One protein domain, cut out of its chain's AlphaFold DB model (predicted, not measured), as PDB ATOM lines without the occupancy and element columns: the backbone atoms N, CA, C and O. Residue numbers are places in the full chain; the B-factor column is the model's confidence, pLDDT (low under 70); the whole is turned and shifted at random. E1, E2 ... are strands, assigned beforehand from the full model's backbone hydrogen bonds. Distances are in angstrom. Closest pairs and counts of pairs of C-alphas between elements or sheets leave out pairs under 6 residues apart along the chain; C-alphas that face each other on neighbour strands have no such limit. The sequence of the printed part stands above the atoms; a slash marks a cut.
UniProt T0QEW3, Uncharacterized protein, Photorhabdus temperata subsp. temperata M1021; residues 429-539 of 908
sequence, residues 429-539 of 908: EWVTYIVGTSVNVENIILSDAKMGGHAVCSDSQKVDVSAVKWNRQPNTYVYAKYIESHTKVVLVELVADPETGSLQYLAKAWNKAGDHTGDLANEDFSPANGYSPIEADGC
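This is residues 429 to 539 of the 908 residues of an uncharacterized protein of Photorhabdus temperata subsp. temperata M1021 (UniProt T0QEW3). Little regular structure is present: a long, twisted antiparallel sheet, E1, E6, E5, E4, is partly covered by the small hairpin E2 and E3, a loose sandwich of two sheets with crossed strands. The 111 printed residues include six named strands, E1 to E6 along the chain, and no named helix; the class is all strand, with 44 residues. It is compact, radius of gyration of the C-alphas 14.5 A, spanning 43 by 28 by 23 A.

E1, residues 430 to 434, begins at C-alpha (148.397, 186.317, 180.495). E2 is residues 448 to 452, E3 463 to 466, E4 476 to 483. E5, 486 to 496, measures 32.7 A; E6, 503 to 513, 33.4 A, ends at C-alpha (146.322, 188.688, 153.030).

E4, E5, E6 form a meander, successive antiparallel hairpins: N 490 to O 479 and N 491 to O 508 are 2.8 A. E1 neighbours E6, N 433 to O 503 2.7 A. Between E2 and E3, N 463 to O 451 is 2.8 A. The closest C-alphas of E3 and E4, Val 465 and Tyr 479, are 5.9 A apart.

The printed part has no cut; link E1 to E2 is long. pLDDT is under 70 for 25 residues, among them 431 to 441.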
ATOM      1  N   GLU A 429     147.349 189.250 176.716       67.62
ATOM      2  CA  GLU A 429     147.536 189.235 178.173       67.62
ATOM      3  C   GLU A 429     147.603 187.797 178.705       67.62
ATOM      4  O   GLU A 429     146.942 186.902 178.178       67.62
ATOM      5  N   TRP A 430     148.417 187.573 179.743       71.25
ATOM      6  CA  TRP A 430     148.397 186.317 180.495       71.25
ATOM      7  C   TRP A 430     147.207 186.335 181.444       71.25
ATOM      8  O   TRP A 430     147.136 187.180 182.335       71.25
ATOM      9  N   VAL A 431     146.288 185.391 181.263       65.12
ATOM     10  CA  VAL A 431     145.086 185.283 182.092       65.12
ATOM     11  C   VAL A 431     145.090 183.939 182.808       65.12
ATOM     12  O   VAL A 431     145.254 182.888 182.185       65.12
ATOM     13  N   THR A 432     144.898 183.969 184.127       58.06
ATOM     14  CA  THR A 432     144.728 182.760 184.939       58.06
ATOM     15  C   THR A 432     143.342 182.174 184.708       58.06
ATOM     16  O   THR A 432     142.330 182.834 184.927       58.06
ATOM     17  N   TYR A 433     143.322 180.924 184.269       63.25
ATOM     18  CA  TYR A 433     142.154 180.204 183.786       63.25
ATOM     19  C   TYR A 433     141.508 179.316 184.849       63.25
ATOM     20  O   TYR A 433     140.301 179.346 185.057       63.25
ATOM     21  N   ILE A 434     142.325 178.522 185.546       59.84
ATOM     22  CA  ILE A 434     141.881 177.619 186.612       59.84
ATOM     23  C   ILE A 434     142.781 177.862 187.814       59.84
ATOM     24  O   ILE A 434     143.992 177.660 187.734       59.84
ATOM     25  N   VAL A 435     142.176 178.293 188.920       49.97
ATOM     26  CA  VAL A 435     142.864 178.555 190.187       49.97
ATOM     27  C   VAL A 435     142.796 177.302 191.063       49.97
ATOM     28  O   VAL A 435     141.710 176.795 191.334       49.97
ATOM     29  N   GLY A 436     143.946 176.832 191.554       49.53
ATOM     30  CA  GLY A 436     143.998 175.921 192.707       49.53
ATOM     31  C   GLY A 436     143.858 174.418 192.433       49.53
ATOM     32  O   GLY A 436     143.480 173.677 193.336       49.53
ATOM     33  N   THR A 437     144.168 173.924 191.232       52.00
ATOM     34  CA  THR A 437     144.283 172.473 190.977       52.00
ATOM     35  C   THR A 437     145.508 172.183 190.115       52.00
ATOM     36  O   THR A 437     145.730 172.869 189.126       52.00
ATOM     37  N   SER A 438     146.300 171.163 190.469       55.84
ATOM     38  CA  SER A 438     147.408 170.678 189.634       55.84
ATOM     39  C   SER A 438     146.833 170.041 188.364       55.84
ATOM     40  O   SER A 438     146.412 168.886 188.375       55.84
ATOM     41  N   VAL A 439     146.746 170.816 187.281       60.28
ATOM     42  CA  VAL A 439     146.287 170.333 185.971       60.28
ATOM     43  C   VAL A 439     147.505 170.081 185.087       60.28
ATOM     44  O   VAL A 439     148.346 170.961 184.911       60.28
ATOM     45  N   ASN A 440     147.607 168.882 184.507       68.62
ATOM     46  CA  ASN A 440     148.622 168.610 183.494       68.62
ATOM     47  C   ASN A 440     148.188 169.238 182.160       68.62
ATOM     48  O   ASN A 440     147.246 168.762 181.526       68.62
ATOM     49  N   VAL A 441     148.880 170.305 181.748       69.25
ATOM     50  CA  VAL A 441     148.564 171.101 180.548       69.25
ATOM     51  C   VAL A 441     148.526 170.251 179.277       69.25
ATOM     52  O   VAL A 441     147.726 170.517 178.382       69.25
ATOM     53  N   GLU A 442     149.337 169.193 179.207       70.88
ATOM     54  CA  GLU A 442     149.408 168.305 178.039       70.88
ATOM     55  C   GLU A 442     148.096 167.549 177.779       70.88
ATOM     56  O   GLU A 442     147.818 167.174 176.637       70.88
ATOM     57  N   ASN A 443     147.280 167.368 178.821       72.62
ATOM     58  CA  ASN A 443     146.006 166.653 178.767       72.62
ATOM     59  C   ASN A 443     144.814 167.576 178.456       72.62
ATOM     60  O   ASN A 443     143.679 167.101 178.403       72.62
ATOM     61  N   ILE A 444     145.048 168.882 178.268       77.56
ATOM     62  CA  ILE A 444     143.996 169.845 177.935       77.56
ATOM     63  C   ILE A 444     143.792 169.886 176.427       77.56
ATOM     64  O   ILE A 444     144.700 170.200 175.652       77.56
ATOM     65  N   ILE A 445     142.558 169.618 176.020       81.25
ATOM     66  CA  ILE A 445     142.099 169.682 174.640       81.25
ATOM     67  C   ILE A 445     141.231 170.925 174.497       81.25
ATOM     68  O   ILE A 445     140.177 171.021 175.124       81.25
ATOM     69  N   LEU A 446     141.667 171.870 173.662       84.44
ATOM     70  CA  LEU A 446     140.808 172.956 173.198       84.44
ATOM     71  C   LEU A 446     140.121 172.528 171.896       84.44
ATOM     72  O   LEU A 446     140.723 171.815 171.094       84.44
ATOM     73  N   SER A 447     138.868 172.934 171.700       87.00
ATOM     74  CA  SER A 447     138.054 172.500 170.556       87.00
ATOM     75  C   SER A 447     137.400 173.679 169.840       87.00
ATOM     76  O   SER A 447     138.096 174.429 169.163       87.00
ATOM     77  N   ASP A 448     136.090 173.859 169.934       87.94
ATOM     78  CA  ASP A 448     135.399 174.919 169.204       87.94
ATOM     79  C   ASP A 448     135.421 176.244 169.968       87.94
ATOM     80  O   ASP A 448     135.370 176.293 171.198       87.94
ATOM     81  N   ALA A 449     135.487 177.341 169.220       87.44
ATOM     82  CA  ALA A 449     135.389 178.696 169.735       87.44
ATOM     83  C   ALA A 449     134.705 179.616 168.712       87.44
ATOM     84  O   ALA A 449     134.521 179.283 167.539       87.44
ATOM     85  N   LYS A 450     134.346 180.819 169.154       86.56
ATOM     86  CA  LYS A 450     133.857 181.901 168.299       86.56
ATOM     87  C   LYS A 450     134.873 183.030 168.237       86.56
ATOM     88  O   LYS A 450     135.146 183.669 169.254       86.56
ATOM     89  N   MET A 451     135.377 183.312 167.041       85.25
ATOM     90  CA  MET A 451     136.285 184.427 166.775       85.25
ATOM     91  C   MET A 451     135.488 185.670 166.377       85.25
ATOM     92  O   MET A 451     134.595 185.598 165.536       85.25
ATOM     93  N   GLY A 452     135.795 186.814 166.980       81.31
ATOM     94  CA  GLY A 452     135.159 188.097 166.679       81.31
ATOM     95  C   GLY A 452     136.092 189.269 166.959       81.31
ATOM     96  O   GLY A 452     137.279 189.078 167.196       81.31
ATOM     97  N   GLY A 453     135.557 190.486 166.963       77.94
ATOM     98  CA  GLY A 453     136.333 191.718 167.131       77.94
ATOM     99  C   GLY A 453     136.367 192.553 165.854       77.94
ATOM    100  O   GLY A 453     136.107 192.056 164.755       77.94
ATOM    101  N   HIS A 454     136.661 193.843 166.008       72.50
ATOM    102  CA  HIS A 454     136.538 194.824 164.929       72.50
ATOM    103  C   HIS A 454     137.532 194.594 163.775       72.50
ATOM    104  O   HIS A 454     137.290 195.037 162.656       72.50
ATOM    105  N   ALA A 455     138.631 193.871 164.019       70.44
ATOM    106  CA  ALA A 455     139.611 193.498 163.003       70.44
ATOM    107  C   ALA A 455     139.307 192.150 162.319       70.44
ATOM    108  O   ALA A 455     140.051 191.761 161.410       70.44
ATOM    109  N   VAL A 456     138.257 191.427 162.738       70.75
ATOM    110  CA  VAL A 456     137.853 190.116 162.190       70.75
ATOM    111  C   VAL A 456     136.706 190.251 161.190       70.75
ATOM    112  O   VAL A 456     136.800 189.689 160.101       70.75
ATOM    113  N   CYS A 457     135.651 190.992 161.541       65.12
ATOM    114  CA  CYS A 457     134.496 191.274 160.682       65.12
ATOM    115  C   CYS A 457     134.031 192.720 160.889       65.12
ATOM    116  O   CYS A 457     133.861 193.164 162.026       65.12
ATOM    117  N   SER A 458     133.784 193.436 159.792       63.84
ATOM    118  CA  SER A 458     133.352 194.842 159.817       63.84
ATOM    119  C   SER A 458     131.961 195.067 160.440       63.84
ATOM    120  O   SER A 458     131.663 196.163 160.913       63.84
ATOM    121  N   ASP A 459     131.124 194.029 160.502       63.47
ATOM    122  CA  ASP A 459     129.748 194.055 161.013       63.47
ATOM    123  C   ASP A 459     129.595 193.524 162.454       63.47
ATOM    124  O   ASP A 459     128.477 193.372 162.946       63.47
ATOM    125  N   SER A 460     130.708 193.267 163.152       63.91
ATOM    126  CA  SER A 460     130.746 192.700 164.514       63.91
ATOM    127  C   SER A 460     130.145 191.291 164.662       63.91
ATOM    128  O   SER A 460     129.906 190.848 165.791       63.91
ATOM    129  N   GLN A 461     129.922 190.546 163.570       75.69
ATOM    130  CA  GLN A 461     129.534 189.138 163.666       75.69
ATOM    131  C   GLN A 461     130.692 188.265 164.173       75.69
ATOM    132  O   GLN A 461     131.861 188.493 163.863       75.69
ATOM    133  N   LYS A 462     130.359 187.239 164.966       83.75
ATOM    134  CA  LYS A 462     131.314 186.230 165.447       83.75
ATOM    135  C   LYS A 462     131.243 184.987 164.563       83.75
ATOM    136  O   LYS A 462     130.149 184.487 164.308       83.75
ATOM    137  N   VAL A 463     132.392 184.456 164.164       84.50
ATOM    138  CA  VAL A 463     132.505 183.265 163.312       84.50
ATOM    139  C   VAL A 463     132.922 182.036 164.104       84.50
ATOM    140  O   VAL A 463     133.720 182.131 165.034       84.50
ATOM    141  N   ASP A 464     132.410 180.874 163.709       87.75
ATOM    142  CA  ASP A 464     132.816 179.599 164.296       87.75
ATOM    143  C   ASP A 464     134.181 179.154 163.749       87.75
ATOM    144  O   ASP A 464     134.425 179.127 162.527       87.75
ATOM    145  N   VAL A 465     135.067 178.814 164.683       87.94
ATOM    146  CA  VAL A 465     136.431 178.333 164.458       87.94
ATOM    147  C   VAL A 465     136.699 177.124 165.347       87.94
ATOM    148  O   VAL A 465     136.230 177.067 166.480       87.94
ATOM    149  N   SER A 466     137.485 176.178 164.845       89.31
ATOM    150  CA  SER A 466     137.888 174.982 165.586       89.31
ATOM    151  C   SER A 466     139.393 175.001 165.812       89.31
ATOM    152  O   SER A 466     140.149 175.492 164.969       89.31
ATOM    153  N   ALA A 467     139.819 174.476 166.952       90.00
ATOM    154  CA  ALA A 467     141.215 174.417 167.337       90.00
ATOM    155  C   ALA A 467     141.995 173.424 166.473       90.00
ATOM    156  O   ALA A 467     141.576 172.286 166.254       90.00
ATOM    157  N   VAL A 468     143.195 173.824 166.067       89.31
ATOM    158  CA  VAL A 468     144.202 172.940 165.477       89.31
ATOM    159  C   VAL A 468     145.444 172.979 166.359       89.31
ATOM    160  O   VAL A 468     145.953 174.056 166.657       89.31
ATOM    161  N   LYS A 469     145.951 171.823 166.798       88.81
ATOM    162  CA  LYS A 469     147.178 171.771 167.605       88.81
ATOM    163  C   LYS A 469     148.369 172.228 166.755       88.81
ATOM    164  O   LYS A 469     148.561 171.729 165.646       88.81
ATOM    165  N   TRP A 470     149.151 173.180 167.256       90.44
ATOM    166  CA  TRP A 470     150.299 173.716 166.531       90.44
ATOM    167  C   TRP A 470     151.528 172.843 166.780       90.44
ATOM    168  O   TRP A 470     152.007 172.735 167.903       90.44
ATOM    169  N   ASN A 471     152.077 172.227 165.735       87.56
ATOM    170  CA  ASN A 471     153.209 171.306 165.873       87.56
ATOM    171  C   ASN A 471     154.535 172.021 166.173       87.56
ATOM    172  O   ASN A 471     155.521 171.370 166.515       87.56
ATOM    173  N   ARG A 472     154.585 173.351 166.021       85.12
ATOM    174  CA  ARG A 472     155.817 174.138 166.194       85.12
ATOM    175  C   ARG A 472     156.059 174.597 167.631       85.12
ATOM    176  O   ARG A 472     157.192 174.956 167.941       85.12
ATOM    177  N   GLN A 473     155.039 174.572 168.495       85.12
ATOM    178  CA  GLN A 473     155.159 174.939 169.907       85.12
ATOM    179  C   GLN A 473     154.274 174.028 170.775       85.12
ATOM    180  O   GLN A 473     153.087 173.878 170.478       85.12
ATOM    181  N   PRO A 474     154.811 173.422 171.852       82.62
ATOM    182  CA  PRO A 474     154.014 172.612 172.770       82.62
ATOM    183  C   PRO A 474     152.837 173.404 173.347       82.62
ATOM    184  O   PRO A 474     152.920 174.617 173.524       82.62
ATOM    185  N   ASN A 475     151.742 172.704 173.651       84.31
ATOM    186  CA  ASN A 475     150.577 173.248 174.363       84.31
ATOM    187  C   ASN A 475     149.955 174.506 173.730       84.31
ATOM    188  O   ASN A 475     149.323 175.303 174.419       84.31
ATOM    189  N   THR A 476     150.115 174.676 172.413       88.50
ATOM    190  CA  THR A 476     149.564 175.808 171.667       88.50
ATOM    191  C   THR A 476     148.550 175.340 170.627       88.50
ATOM    192  O   THR A 476     148.794 174.389 169.878       88.50
ATOM    193  N   TYR A 477     147.412 176.024 170.569       89.56
ATOM    194  CA  TYR A 477     146.328 175.775 169.624       89.56
ATOM    195  C   TYR A 477     146.134 176.971 168.696       89.56
ATOM    196  O   TYR A 477     146.281 178.122 169.103       89.56
ATOM    197  N   VAL A 478     145.786 176.698 167.444       90.56
ATOM    198  CA  VAL A 478     145.567 177.688 166.392       90.56
ATOM    199  C   VAL A 478     144.091 177.709 166.030       90.56
ATOM    200  O   VAL A 478     143.518 176.679 165.681       90.56
ATOM    201  N   TYR A 479     143.498 178.897 166.058       89.88
ATOM    202  CA  TYR A 479     142.171 179.178 165.524       89.88
ATOM    203  C   TYR A 479     142.333 180.083 164.321       89.88
ATOM    204  O   TYR A 479     142.913 181.156 164.457       89.88
ATOM    205  N   ALA A 480     141.823 179.697 163.154       89.19
ATOM    206  CA  ALA A 480     141.920 180.553 161.980       89.19
ATOM    207  C   ALA A 480     140.678 180.506 161.098       89.19
ATOM    208  O   ALA A 480     139.988 179.490 161.003       89.19
ATOM    209  N   LYS A 481     140.418 181.622 160.416       89.25
ATOM    210  CA  LYS A 481     139.375 181.729 159.398       89.25
ATOM    211  C   LYS A 481     139.795 182.706 158.307       89.25
ATOM    212  O   LYS A 481     140.375 183.752 158.596       89.25
ATOM    213  N   TYR A 482     139.466 182.383 157.061       88.12
ATOM    214  CA  TYR A 482     139.614 183.299 155.936       88.12
ATOM    215  C   TYR A 482     138.353 184.155 155.769       88.12
ATOM    216  O   TYR A 482     137.266 183.622 155.542       88.12
ATOM    217  N   ILE A 483     138.493 185.473 155.932       83.75
ATOM    218  CA  ILE A 483     137.401 186.457 155.932       83.75
ATOM    219  C   ILE A 483     137.902 187.773 155.318       83.75
ATOM    220  O   ILE A 483     139.025 188.196 155.589       83.75
ATOM    221  N   GLU A 484     137.079 188.436 154.495       81.69
ATOM    222  CA  GLU A 484     137.379 189.762 153.914       81.69
ATOM    223  C   GLU A 484     138.792 189.845 153.282       81.69
ATOM    224  O   GLU A 484     139.591 190.749 153.537       81.69
ATOM    225  N   SER A 485     139.124 188.856 152.444       83.88
ATOM    226  CA  SER A 485     140.416 188.726 151.748       83.88
ATOM    227  C   SER A 485     141.648 188.485 152.635       83.88
ATOM    228  O   SER A 485     142.770 188.509 152.125       83.88
ATOM    229  N   HIS A 486     141.474 188.197 153.928       86.44
ATOM    230  CA  HIS A 486     142.563 187.940 154.871       86.44
ATOM    231  C   HIS A 486     142.319 186.675 155.700       86.44
ATOM    232  O   HIS A 486     141.203 186.389 156.120       86.44
ATOM    233  N   THR A 487     143.382 185.942 156.009       88.44
ATOM    234  CA  THR A 487     143.364 184.916 157.053       88.44
ATOM    235  C   THR A 487     143.561 185.595 158.398       88.44
ATOM    236  O   THR A 487     144.570 186.270 158.607       88.44
ATOM    237  N   LYS A 488     142.585 185.445 159.292       88.44
ATOM    238  CA  LYS A 488     142.650 185.878 160.692       88.44
ATOM    239  C   LYS A 488     143.006 184.664 161.533       88.44
ATOM    240  O   LYS A 488     142.401 183.610 161.350       88.44
ATOM    241  N   VAL A 489     143.984 184.806 162.418       88.44
ATOM    242  CA  VAL A 489     144.518 183.717 163.236       88.44
ATOM    243  C   VAL A 489     144.591 184.169 164.684       88.44
ATOM    244  O   VAL A 489     145.032 185.281 164.951       88.44
ATOM    245  N   VAL A 490     144.211 183.304 165.615       88.06
ATOM    246  CA  VAL A 490     144.469 183.460 167.044       88.06
ATOM    247  C   VAL A 490     145.186 182.211 167.533       88.06
ATOM    248  O   VAL A 490     144.663 181.104 167.439       88.06
ATOM    249  N   LEU A 491     146.400 182.396 168.036       88.38
ATOM    250  CA  LEU A 491     147.163 181.375 168.744       88.38
ATOM    251  C   LEU A 491     146.791 181.433 170.216       88.38
ATOM    252  O   LEU A 491     146.783 182.526 170.764       88.38
ATOM    253  N   VAL A 492     146.519 180.298 170.847       87.62
ATOM    254  CA  VAL A 492     146.265 180.180 172.289       87.62
ATOM    255  C   VAL A 492     147.301 179.231 172.872       87.62
ATOM    256  O   VAL A 492     147.256 178.030 172.615       87.62
ATOM    257  N   GLU A 493     148.248 179.781 173.620       86.94
ATOM    258  CA  GLU A 493     149.276 179.044 174.354       86.94
ATOM    259  C   GLU A 493     148.787 178.762 175.777       86.94
ATOM    260  O   GLU A 493     148.283 179.670 176.436       86.94
ATOM    261  N   LEU A 494     148.934 177.523 176.249       84.56
ATOM    262  CA  LEU A 494     148.593 177.105 177.609       84.56
ATOM    263  C   LEU A 494     149.865 176.820 178.415       84.56
ATOM    264  O   LEU A 494     150.732 176.065 177.970       84.56
ATOM    265  N   VAL A 495     149.957 177.376 179.625       79.81
ATOM    266  CA  VAL A 495     151.097 177.198 180.539       79.81
ATOM    267  C   VAL A 495     150.594 176.970 181.962       79.81
ATOM    268  O   VAL A 495     149.602 177.557 182.376       79.81
ATOM    269  N   ALA A 496     151.271 176.108 182.721       71.00
ATOM    270  CA  ALA A 496     151.051 175.996 184.160       71.00
ATOM    271  C   ALA A 496     151.958 176.995 184.879       71.00
ATOM    272  O   ALA A 496     153.172 176.999 184.665       71.00
ATOM    273  N   ASP A 497     151.370 177.824 185.734       67.88
ATOM    274  CA  ASP A 497     152.111 178.725 186.604       67.88
ATOM    275  C   ASP A 497     153.009 177.897 187.550       67.88
ATOM    276  O   ASP A 497     152.498 177.046 188.287       67.88
ATOM    277  N   PRO A 498     154.340 178.091 187.532       64.25
ATOM    278  CA  PRO A 498     155.263 177.240 188.276       64.25
ATOM    279  C   PRO A 498     155.208 177.433 189.799       64.25
ATOM    280  O   PRO A 498     155.681 176.555 190.518       64.25
ATOM    281  N   GLU A 499     154.647 178.537 190.306       63.06
ATOM    282  CA  GLU A 499     154.527 178.790 191.749       63.06
ATOM    283  C   GLU A 499     153.172 178.343 192.305       63.06
ATOM    284  O   GLU A 499     153.099 177.793 193.403       63.06
ATOM    285  N   THR A 500     152.091 178.563 191.553       62.19
ATOM    286  CA  THR A 500     150.718 178.313 192.023       62.19
ATOM    287  C   THR A 500     150.091 177.043 191.451       62.19
ATOM    288  O   THR A 500     149.054 176.601 191.946       62.19
ATOM    289  N   GLY A 501     150.676 176.459 190.400       62.28
ATOM    290  CA  GLY A 501     150.111 175.325 189.664       62.28
ATOM    291  C   GLY A 501     148.848 175.662 188.861       62.28
ATOM    292  O   GLY A 501     148.229 174.756 188.306       62.28
ATOM    293  N   SER A 502     148.452 176.938 188.807       63.16
ATOM    294  CA  SER A 502     147.256 177.401 188.099       63.16
ATOM    295  C   SER A 502     147.472 177.359 186.587       63.16
ATOM    296  O   SER A 502     148.551 177.703 186.102       63.16
ATOM    297  N   LEU A 503     146.446 176.989 185.818       71.06
ATOM    298  CA  LEU A 503     146.527 177.075 184.360       71.06
ATOM    299  C   LEU A 503     146.418 178.540 183.932       71.06
ATOM    300  O   LEU A 503     145.473 179.220 184.323       71.06
ATOM    301  N   GLN A 504     147.337 179.001 183.095       75.69
ATOM    302  CA  GLN A 504     147.293 180.293 182.422       75.69
ATOM    303  C   GLN A 504     147.227 180.090 180.909       75.69
ATOM    304  O   GLN A 504     147.757 179.110 180.377       75.69
ATOM    305  N   TYR A 505     146.592 181.030 180.211       80.50
ATOM    306  CA  TYR A 505     146.655 181.094 178.756       80.50
ATOM    307  C   TYR A 505     147.200 182.440 178.279       80.50
ATOM    308  O   TYR A 505     147.024 183.466 178.937       80.50
ATOM    309  N   LEU A 506     147.821 182.425 177.099       82.00
ATOM    310  CA  LEU A 506     148.194 183.614 176.343       82.00
ATOM    311  C   LEU A 506     147.664 183.486 174.918       82.00
ATOM    312  O   LEU A 506     148.096 182.613 174.161       82.00
ATOM    313  N   ALA A 507     146.747 184.375 174.538       83.00
ATOM    314  CA  ALA A 507     146.245 184.436 173.174       83.00
ATOM    315  C   ALA A 507     146.978 185.515 172.357       83.00
ATOM    316  O   ALA A 507     147.158 186.627 172.842       83.00
ATOM    317  N   LYS A 508     147.387 185.229 171.116       86.06
ATOM    318  CA  LYS A 508     148.018 186.191 170.188       86.06
ATOM    319  C   LYS A 508     147.316 186.162 168.842       86.06
ATOM    320  O   LYS A 508     147.179 185.094 168.250       86.06
ATOM    321  N   ALA A 509     146.914 187.324 168.343       86.75
ATOM    322  CA  ALA A 509     146.171 187.429 167.095       86.75
ATOM    323  C   ALA A 509     147.025 187.974 165.942       86.75
ATOM    324  O   ALA A 509     147.820 188.898 166.113       86.75
ATOM    325  N   TRP A 510     146.828 187.411 164.752       88.25
ATOM    326  CA  TRP A 510     147.583 187.705 163.539       88.25
ATOM    327  C   TRP A 510     146.654 187.791 162.329       88.25
ATOM    328  O   TRP A 510     145.633 187.106 162.262       88.25
ATOM    329  N   ASN A 511     147.017 188.600 161.337       87.69
ATOM    330  CA  ASN A 511     146.359 188.617 160.036       87.69
ATOM    331  C   ASN A 511     147.365 188.503 158.882       87.69
ATOM    332  O   ASN A 511     148.519 188.904 158.999       87.69
ATOM    333  N   LYS A 512     146.927 187.946 157.752       89.56
ATOM    334  CA  LYS A 512     147.708 187.880 156.506       89.56
ATOM    335  C   LYS A 512     146.768 187.917 155.310       89.56
ATOM    336  O   LYS A 512     145.702 187.313 155.355       89.56
ATOM    337  N   ALA A 513     147.132 188.628 154.248       85.56
ATOM    338  CA  ALA A 513     146.322 188.688 153.030       85.56
ATOM    339  C   ALA A 513     146.332 187.338 152.284       85.56
ATOM    340  O   ALA A 513     147.384 186.708 152.155       85.56
ATOM    341  N   GLY A 514     145.176 186.913 151.764       85.00
ATOM    342  CA  GLY A 514     144.977 185.602 151.124       85.00
ATOM    343  C   GLY A 514     144.491 184.508 152.084       85.00
ATOM    344  O   GLY A 514     144.463 184.712 153.299       85.00
ATOM    345  N   ASP A 515     144.056 183.372 151.528       87.50
ATOM    346  CA  ASP A 515     143.591 182.202 152.288       87.50
ATOM    347  C   ASP A 515     144.765 181.263 152.593       87.50
ATOM    348  O   ASP A 515     145.325 180.639 151.694       87.50
ATOM    349  N   HIS A 516     145.138 181.196 153.871       86.69
ATOM    350  CA  HIS A 516     146.239 180.395 154.411       86.69
ATOM    351  C   HIS A 516     145.732 179.385 155.454       86.69
ATOM    352  O   HIS A 516     146.465 178.990 156.354       86.69
ATOM    353  N   THR A 517     144.464 178.966 155.363       85.12
ATOM    354  CA  THR A 517     143.844 178.043 156.336       85.12
ATOM    355  C   THR A 517     144.135 176.554 156.088       85.12
ATOM    356  O   THR A 517     143.716 175.707 156.874       85.12
ATOM    357  N   GLY A 518     144.872 176.215 155.022       81.81
ATOM    358  CA  GLY A 518     145.074 174.832 154.568       81.81
ATOM    359  C   GLY A 518     146.019 173.954 155.408       81.81
ATOM    360  O   GLY A 518     145.798 172.750 155.462       81.81
ATOM    361  N   ASP A 519     147.044 174.520 156.063       86.75
ATOM    362  CA  ASP A 519     148.015 173.772 156.897       86.75
ATOM    363  C   ASP A 519     148.364 174.526 158.196       86.75
ATOM    364  O   ASP A 519     149.514 174.839 158.505       86.75
ATOM    365  N   LEU A 520     147.331 174.840 158.981       88.50
ATOM    366  CA  LEU A 520     147.469 175.610 160.223       88.50
ATOM    367  C   LEU A 520     148.404 174.957 161.254       88.50
ATOM    368  O   LEU A 520     149.018 175.660 162.054       88.50
ATOM    369  N   ALA A 521     148.523 173.626 161.247       87.06
ATOM    370  CA  ALA A 521     149.331 172.894 162.219       87.06
ATOM    371  C   ALA A 521     150.842 173.143 162.049       87.06
ATOM    372  O   ALA A 521     151.577 173.057 163.036       87.06
ATOM    373  N   ASN A 522     151.308 173.461 160.834       87.88
ATOM    374  CA  ASN A 522     152.735 173.615 160.514       87.88
ATOM    375  C   ASN A 522     153.125 175.021 160.014       87.88
ATOM    376  O   ASN A 522     154.321 175.309 159.865       87.88
ATOM    377  N   GLU A 523     152.149 175.902 159.790       88.88
ATOM    378  CA  GLU A 523     152.364 177.290 159.366       88.88
ATOM    379  C   GLU A 523     153.190 178.084 160.401       88.88
ATOM    380  O   GLU A 523     153.100 177.868 161.614       88.88
ATOM    381  N   ASP A 524     154.033 179.003 159.915       87.38
ATOM    382  CA  ASP A 524     154.787 179.945 160.751       87.38
ATOM    383  C   ASP A 524     154.039 181.282 160.867       87.38
ATOM    384  O   ASP A 524     154.001 182.071 159.919       87.38
ATOM    385  N   PHE A 525     153.444 181.550 162.027       88.12
ATOM    386  CA  PHE A 525     152.720 182.790 162.305       88.12
ATOM    387  C   PHE A 525     153.679 183.855 162.842       88.12
ATOM    388  O   PHE A 525     153.753 184.116 164.042       88.12
ATOM    389  N   SER A 526     154.448 184.452 161.933       84.94
ATOM    390  CA  SER A 526     155.457 185.460 162.256       84.94
ATOM    391  C   SER A 526     155.458 186.615 161.241       84.94
ATOM    392  O   SER A 526     155.065 186.424 160.081       84.94
ATOM    393  N   PRO A 527     155.967 187.807 161.614       82.50
ATOM    394  CA  PRO A 527     156.185 188.901 160.663       82.50
ATOM    395  C   PRO A 527     157.077 188.516 159.478       82.50
ATOM    396  O   PRO A 527     156.872 189.003 158.368       82.50
ATOM    397  N   ALA A 528     158.036 187.606 159.690       84.25
ATOM    398  CA  ALA A 528     158.929 187.112 158.642       84.25
ATOM    399  C   ALA A 528     158.182 186.315 157.557       84.25
ATOM    400  O   ALA A 528     158.599 186.322 156.401       84.25
ATOM    401  N   ASN A 529     157.055 185.689 157.909       84.44
ATOM    402  CA  ASN A 529     156.189 184.954 156.988       84.44
ATOM    403  C   ASN A 529     154.960 185.779 156.534       84.44
ATOM    404  O   ASN A 529     153.962 185.233 156.057       84.44
ATOM    405  N   GLY A 530     155.013 187.110 156.674       84.56
ATOM    406  CA  GLY A 530     154.002 188.040 156.160       84.56
ATOM    407  C   GLY A 530     152.746 188.202 157.023       84.56
ATOM    408  O   GLY A 530     151.784 188.810 156.556       84.56
ATOM    409  N   TYR A 531     152.735 187.683 158.255       89.38
ATOM    410  CA  TYR A 531     151.657 187.940 159.212       89.38
ATOM    411  C   TYR A 531     151.879 189.268 159.941       89.38
ATOM    412  O   TYR A 531     152.959 189.517 160.468       89.38
ATOM    413  N   SER A 532     150.851 190.109 160.023       85.69
ATOM    414  CA  SER A 532     150.876 191.309 160.865       85.69
ATOM    415  C   SER A 532     150.115 191.046 162.168       85.69
ATOM    416  O   SER A 532     149.058 190.409 162.131       85.69
ATOM    417  N   PRO A 533     150.636 191.478 163.329       84.69
ATOM    418  CA  PRO A 533     149.937 191.308 164.597       84.69
ATOM    419  C   PRO A 533     148.662 192.160 164.619       84.69
ATOM    420  O   PRO A 533     148.631 193.259 164.065       84.69
ATOM    421  N   ILE A 534     147.614 191.648 165.257       83.19
ATOM    422  CA  ILE A 534     146.373 192.383 165.521       83.19
ATOM    423  C   ILE A 534     146.443 192.956 166.946       83.19
ATOM    424  O   ILE A 534     146.908 192.282 167.869       83.19
ATOM    425  N   GLU A 535     145.995 194.201 167.123       76.00
ATOM    426  CA  GLU A 535     145.916 194.864 168.432       76.00
ATOM    427  C   GLU A 535     144.947 194.134 169.387       76.00
ATOM    428  O   GLU A 535     144.068 193.385 168.952       76.00
ATOM    429  N   ALA A 536     145.127 194.315 170.700       63.06
ATOM    430  CA  ALA A 536     144.469 193.515 171.744       63.06
ATOM    431  C   ALA A 536     142.923 193.596 171.742       63.06
ATOM    432  O   ALA A 536     142.257 192.641 172.128       63.06
ATOM    433  N   ASP A 537     142.345 194.701 171.269       65.69
ATOM    434  CA  ASP A 537     140.898 194.917 171.107       65.69
ATOM    435  C   ASP A 537     140.384 194.586 169.686       65.69
ATOM    436  O   ASP A 537     139.176 194.594 169.421       65.69
ATOM    437  N   GLY A 538     141.300 194.269 168.765       69.88
ATOM    438  CA  GLY A 538     141.034 193.947 167.363       69.88
ATOM    439  C   GLY A 538     140.424 192.572 167.148       69.88
ATOM    440  O   GLY A 538     139.560 192.407 166.284       69.88
ATOM    441  N   CYS A 539     140.839 191.582 167.934       77.31
ATOM    442  CA  CYS A 539     140.391 190.204 167.796       77.31
ATOM    443  C   CYS A 539     140.152 189.587 169.172       77.31
ATOM    444  O   CYS A 539     140.962 189.741 170.074       77.31
TER     445      CYS A 539